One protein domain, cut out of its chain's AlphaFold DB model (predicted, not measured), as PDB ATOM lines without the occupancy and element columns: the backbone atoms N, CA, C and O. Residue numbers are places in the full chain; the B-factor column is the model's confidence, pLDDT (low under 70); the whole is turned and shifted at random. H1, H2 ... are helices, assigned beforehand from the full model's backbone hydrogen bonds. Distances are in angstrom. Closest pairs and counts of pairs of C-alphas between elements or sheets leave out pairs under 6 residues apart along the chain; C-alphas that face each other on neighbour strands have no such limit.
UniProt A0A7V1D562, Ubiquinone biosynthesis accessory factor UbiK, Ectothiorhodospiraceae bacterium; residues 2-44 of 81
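This is residues 2 to 44 of the 81 residues of the protein "Ubiquinone biosynthesis accessory factor UbiK" of Ectothiorhodospiraceae bacterium (UniProt A0A7V1D562). Picture an open, flat L: the shorter helix H1 makes one arm, the longer helix H2 the other, and residues 16 to 19 turn the corner with no packing between the arms. The printed part has 43 residues with two named helices, H1 then H2, and no named strand; the class is all helix. It is extended, with a radius of gyration of the C-alphas of 17.4 A and spans of 53 by 23 by 7 A.

Start with H1, residues 2 to 15, and pass through a tight link of four residues into H2, residues 20 to 41. H1 and H2 are apart, with no C-alpha of the one within 8 A of the other. In both helices every O i to N i+4 pair is within hydrogen-bond range.

Find C-alpha 2 at (-89.563, -14.657, 139.692); from there H1 runs 20.2 A to C-alpha 15. H2 begins at C-alpha 20, (-71.858, -26.528, 125.902), and runs 30.8 A to C-alpha 41 at (-45.891, -10.232, 122.723).

The two C-alphas farthest apart, those of Gln 3 and Asp 43, are 52.8 A apart. The printed part has no cut. Look in the B-factor column for pLDDT under 70 at residues 2 to 5, 8 to 9, 11 to 22 and 43 to 44.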
ATOM      1  N   ILE A   2     -90.525 -13.556 139.450       57.22
ATOM      2  CA  ILE A   2     -89.563 -14.657 139.692       57.22
ATOM      3  C   ILE A   2     -89.880 -15.935 138.880       57.22
ATOM      4  O   ILE A   2     -88.988 -16.493 138.257       57.22
ATOM      5  N   GLN A   3     -91.154 -16.328 138.744       57.91
ATOM      6  CA  GLN A   3     -91.538 -17.533 137.977       57.91
ATOM      7  C   GLN A   3     -91.160 -17.496 136.484       57.91
ATOM      8  O   GLN A   3     -90.956 -18.538 135.868       57.91
ATOM      9  N   LYS A   4     -91.050 -16.299 135.885       61.75
ATOM     10  CA  LYS A   4     -90.619 -16.160 134.484       61.75
ATOM     11  C   LYS A   4     -89.117 -16.407 134.327       61.75
ATOM     12  O   LYS A   4     -88.700 -16.878 133.277       61.75
ATOM     13  N   LEU A   5     -88.331 -16.118 135.365       65.44
ATOM     14  CA  LEU A   5     -86.892 -16.361 135.385       65.44
ATOM     15  C   LEU A   5     -86.594 -17.864 135.485       65.44
ATOM     16  O   LEU A   5     -85.736 -18.359 134.763       65.44
ATOM     17  N   ASP A   6     -87.371 -18.595 136.289       70.25
ATOM     18  CA  ASP A   6     -87.270 -20.058 136.392       70.25
ATOM     19  C   ASP A   6     -87.683 -20.766 135.095       70.25
ATOM     20  O   ASP A   6     -87.019 -21.708 134.665       70.25
ATOM     21  N   ALA A   7     -88.753 -20.304 134.439       72.75
ATOM     22  CA  ALA A   7     -89.182 -20.847 133.147       72.75
ATOM     23  C   ALA A   7     -88.135 -20.598 132.048       72.75
ATOM     24  O   ALA A   7     -87.815 -21.507 131.282       72.75
ATOM     25  N   LEU A   8     -87.547 -19.398 132.028       68.56
ATOM     26  CA  LEU A   8     -86.458 -19.047 131.119       68.56
ATOM     27  C   LEU A   8     -85.209 -19.896 131.398       68.56
ATOM     28  O   LEU A   8     -84.589 -20.397 130.469       68.56
ATOM     29  N   SER A   9     -84.871 -20.113 132.671       68.88
ATOM     30  CA  SER A   9     -83.732 -20.942 133.072       68.88
ATOM     31  C   SER A   9     -83.911 -22.407 132.659       68.88
ATOM     32  O   SER A   9     -82.962 -23.015 132.168       68.88
ATOM     33  N   ARG A  10     -85.128 -22.960 132.764       70.38
ATOM     34  CA  ARG A  10     -85.437 -24.329 132.313       70.38
ATOM     35  C   ARG A  10     -85.398 -24.474 130.795       70.38
ATOM     36  O   ARG A  10     -84.755 -25.401 130.323       70.38
ATOM     37  N   GLN A  11     -85.995 -23.547 130.042       69.75
ATOM     38  CA  GLN A  11     -85.918 -23.572 128.575       69.75
ATOM     39  C   GLN A  11     -84.486 -23.385 128.074       69.75
ATOM     40  O   GLN A  11     -84.088 -24.046 127.124       69.75
ATOM     41  N   ILE A  12     -83.690 -22.533 128.728       67.62
ATOM     42  CA  ILE A  12     -82.259 -22.417 128.437       67.62
ATOM     43  C   ILE A  12     -81.571 -23.756 128.711       67.62
ATOM     44  O   ILE A  12     -80.839 -24.232 127.862       67.62
ATOM     45  N   ASN A  13     -81.841 -24.419 129.834       67.00
ATOM     46  CA  ASN A  13     -81.205 -25.698 130.157       67.00
ATOM     47  C   ASN A  13     -81.651 -26.865 129.245       67.00
ATOM     48  O   ASN A  13     -80.883 -27.795 129.034       67.00
ATOM     49  N   GLU A  14     -82.868 -26.819 128.691       68.56
ATOM     50  CA  GLU A  14     -83.382 -27.791 127.710       68.56
ATOM     51  C   GLU A  14     -82.872 -27.533 126.281       68.56
ATOM     52  O   GLU A  14     -82.722 -28.471 125.501       68.56
ATOM     53  N   LEU A  15     -82.588 -26.270 125.940       64.12
ATOM     54  CA  LEU A  15     -82.039 -25.850 124.645       64.12
ATOM     55  C   LEU A  15     -80.509 -25.758 124.635       64.12
ATOM     56  O   LEU A  15     -79.929 -25.567 123.569       64.12
ATOM     57  N   LEU A  16     -79.855 -25.868 125.794       61.34
ATOM     58  CA  LEU A  16     -78.410 -26.017 125.921       61.34
ATOM     59  C   LEU A  16     -78.074 -27.511 125.777       61.34
ATOM     60  O   LEU A  16     -78.186 -28.261 126.751       61.34
ATOM     61  N   PRO A  17     -77.657 -27.988 124.589       62.31
ATOM     62  CA  PRO A  17     -77.134 -29.338 124.465       62.31
ATOM     63  C   PRO A  17     -75.917 -29.509 125.384       62.31
ATOM     64  O   PRO A  17     -75.184 -28.555 125.667       62.31
ATOM     65  N   ARG A  18     -75.664 -30.748 125.830       60.59
ATOM     66  CA  ARG A  18     -74.479 -31.110 126.642       60.59
ATOM     67  C   ARG A  18     -73.152 -30.670 125.992       60.59
ATOM     68  O   ARG A  18     -72.146 -30.530 126.684       60.59
ATOM     69  N   ASP A  19     -73.192 -30.368 124.698       61.31
ATOM     70  CA  ASP A  19     -72.133 -29.785 123.869       61.31
ATOM     71  C   ASP A  19     -71.654 -28.400 124.339       61.31
ATOM     72  O   ASP A  19     -70.576 -27.953 123.959       61.31
ATOM     73  N   PHE A  20     -72.377 -27.731 125.244       66.06
ATOM     74  CA  PHE A  20     -71.858 -26.528 125.902       66.06
ATOM     75  C   PHE A  20     -70.656 -26.789 126.814       66.06
ATOM     76  O   PHE A  20     -69.933 -25.844 127.131       66.06
ATOM     77  N   SER A  21     -70.412 -28.035 127.234       65.44
ATOM     78  CA  SER A  21     -69.156 -28.372 127.913       65.44
ATOM     79  C   SER A  21     -67.968 -28.253 126.957       65.44
ATOM     80  O   SER A  21     -66.972 -27.642 127.323       65.44
ATOM     81  N   LEU A  22     -68.115 -28.732 125.716       67.88
ATOM     82  CA  LEU A  22     -67.083 -28.613 124.679       67.88
ATOM     83  C   LEU A  22     -66.816 -27.141 124.343       67.88
ATOM     84  O   LEU A  22     -65.669 -26.718 124.324       67.88
ATOM     85  N   LEU A  23     -67.870 -26.324 124.217       73.06
ATOM     86  CA  LEU A  23     -67.723 -24.877 124.002       73.06
ATOM     87  C   LEU A  23     -67.010 -24.164 125.163       73.06
ATOM     88  O   LEU A  23     -66.257 -23.218 124.939       73.06
ATOM     89  N   LYS A  24     -67.244 -24.589 126.412       73.25
ATOM     90  CA  LYS A  24     -66.542 -24.042 127.585       73.25
ATOM     91  C   LYS A  24     -65.068 -24.427 127.595       73.25
ATOM     92  O   LYS A  24     -64.237 -23.578 127.916       73.25
ATOM     93  N   ASP A  25     -64.760 -25.674 127.263       78.81
ATOM     94  CA  ASP A  25     -63.386 -26.171 127.222       78.81
ATOM     95  C   ASP A  25     -62.599 -25.506 126.079       78.81
ATOM     96  O   ASP A  25     -61.501 -25.001 126.314       78.81
ATOM     97  N   ASP A  26     -63.205 -25.352 124.900       80.12
ATOM     98  CA  ASP A  26     -62.611 -24.643 123.760       80.12
ATOM     99  C   ASP A  26     -62.362 -23.158 124.061       80.12
ATOM    100  O   ASP A  26     -61.287 -22.627 123.771       80.12
ATOM    101  N   LEU A  27     -63.320 -22.474 124.699       84.25
ATOM    102  CA  LEU A  27     -63.140 -21.082 125.129       84.25
ATOM    103  C   LEU A  27     -62.025 -20.947 126.165       84.25
ATOM    104  O   LEU A  27     -61.262 -19.978 126.136       84.25
ATOM    105  N   LYS A  28     -61.915 -21.905 127.086       81.31
ATOM    106  CA  LYS A  28     -60.866 -21.919 128.106       81.31
ATOM    107  C   LYS A  28     -59.488 -22.100 127.474       81.31
ATOM    108  O   LYS A  28     -58.572 -21.354 127.826       81.31
ATOM    109  N   GLU A  29     -59.349 -23.022 126.527       85.38
ATOM    110  CA  GLU A  29     -58.100 -23.238 125.791       85.38
ATOM    111  C   GLU A  29     -57.733 -22.030 124.920       85.38
ATOM    112  O   GLU A  29     -56.599 -21.552 124.984       85.38
ATOM    113  N   GLN A  30     -58.694 -21.438 124.200       86.81
ATOM    114  CA  GLN A  30     -58.454 -20.210 123.431       86.81
ATOM    115  C   GLN A  30     -58.044 -19.034 124.319       86.81
ATOM    116  O   GLN A  30     -57.118 -18.297 123.982       86.81
ATOM    117  N   THR A  31     -58.682 -18.869 125.479       84.75
ATOM    118  CA  THR A  31     -58.330 -17.806 126.429       84.75
ATOM    119  C   THR A  31     -56.918 -18.014 126.973       84.75
ATOM    120  O   THR A  31     -56.135 -17.067 127.064       84.75
ATOM    121  N   ARG A  32     -56.552 -19.260 127.293       86.19
ATOM    122  CA  ARG A  32     -55.208 -19.608 127.765       86.19
ATOM    123  C   ARG A  32     -54.148 -19.338 126.698       86.19
ATOM    124  O   ARG A  32     -53.115 -18.747 127.017       86.19
ATOM    125  N   ALA A  33     -54.411 -19.721 125.451       87.31
ATOM    126  CA  ALA A  33     -53.532 -19.446 124.319       87.31
ATOM    127  C   ALA A  33     -53.374 -17.935 124.082       87.31
ATOM    128  O   ALA A  33     -52.253 -17.451 123.969       87.31
ATOM    129  N   ALA A  34     -54.471 -17.172 124.117       86.06
ATOM    130  CA  ALA A  34     -54.448 -15.720 123.952       86.06
ATOM    131  C   ALA A  34     -53.652 -15.006 125.056       86.06
ATOM    132  O   ALA A  34     -52.889 -14.083 124.767       86.06
ATOM    133  N   ILE A  35     -53.784 -15.439 126.315       86.06
ATOM    134  CA  ILE A  35     -52.991 -14.918 127.438       86.06
ATOM    135  C   ILE A  35     -51.507 -15.249 127.244       86.06
ATOM    136  O   ILE A  35     -50.655 -14.378 127.394       86.06
ATOM    137  N   HIS A  36     -51.188 -16.488 126.874       81.69
ATOM    138  CA  HIS A  36     -49.813 -16.924 126.647       81.69
ATOM    139  C   HIS A  36     -49.146 -16.185 125.477       81.69
ATOM    140  O   HIS A  36     -48.004 -15.743 125.589       81.69
ATOM    141  N   ASP A  37     -49.871 -15.978 124.381       82.75
ATOM    142  CA  ASP A  37     -49.389 -15.202 123.240       82.75
ATOM    143  C   ASP A  37     -49.287 -13.712 123.567       82.75
ATOM    144  O   ASP A  37     -48.380 -13.044 123.078       82.75
ATOM    145  N   SER A  38     -50.159 -13.188 124.432       78.56
ATOM    146  CA  SER A  38     -50.036 -11.818 124.940       78.56
ATOM    147  C   SER A  38     -48.783 -11.659 125.799       78.56
ATOM    148  O   SER A  38     -48.050 -10.698 125.602       78.56
ATOM    149  N   PHE A  39     -48.462 -12.624 126.670       76.06
ATOM    150  CA  PHE A  39     -47.208 -12.617 127.430       76.06
ATOM    151  C   PHE A  39     -45.970 -12.736 126.537       76.06
ATOM    152  O   PHE A  39     -44.974 -12.082 126.812       76.06
ATOM    153  N   LYS A  40     -46.024 -13.506 125.445       71.44
ATOM    154  CA  LYS A  40     -44.938 -13.551 124.449       71.44
ATOM    155  C   LYS A  40     -44.775 -12.253 123.657       71.44
ATOM    156  O   LYS A  40     -43.680 -11.976 123.184       71.44
ATOM    157  N   LYS A  41     -45.870 -11.516 123.444       70.38
ATOM    158  CA  LYS A  41     -45.891 -10.232 122.723       70.38
ATOM    159  C   LYS A  41     -45.566  -9.037 123.610       70.38
ATOM    160  O   LYS A  41     -45.277  -7.970 123.083       70.38
ATOM    161  N   MET A  42     -45.649  -9.181 124.930       70.19
ATOM    162  CA  MET A  42     -45.009  -8.232 125.827       70.19
ATOM    163  C   MET A  42     -43.509  -8.381 125.590       70.19
ATOM    164  O   MET A  42     -43.007  -9.500 125.654       70.19
ATOM    165  N   ASP A  43     -42.814  -7.283 125.289       63.53
ATOM    166  CA  ASP A  43     -41.349  -7.218 125.229       63.53
ATOM    167  C   ASP A  43     -40.786  -7.494 126.631       63.53
ATOM    168  O   ASP A  43     -40.334  -6.597 127.347       63.53
ATOM    169  N   LEU A  44     -40.916  -8.743 127.081       65.94
ATOM    170  CA  LEU A  44     -40.460  -9.229 128.365       65.94
ATOM    171  C   LEU A  44     -38.942  -9.245 128.295       65.94
ATOM    172  O   LEU A  44     -38.331 -10.260 127.973       65.94
TER     173      LEU A  44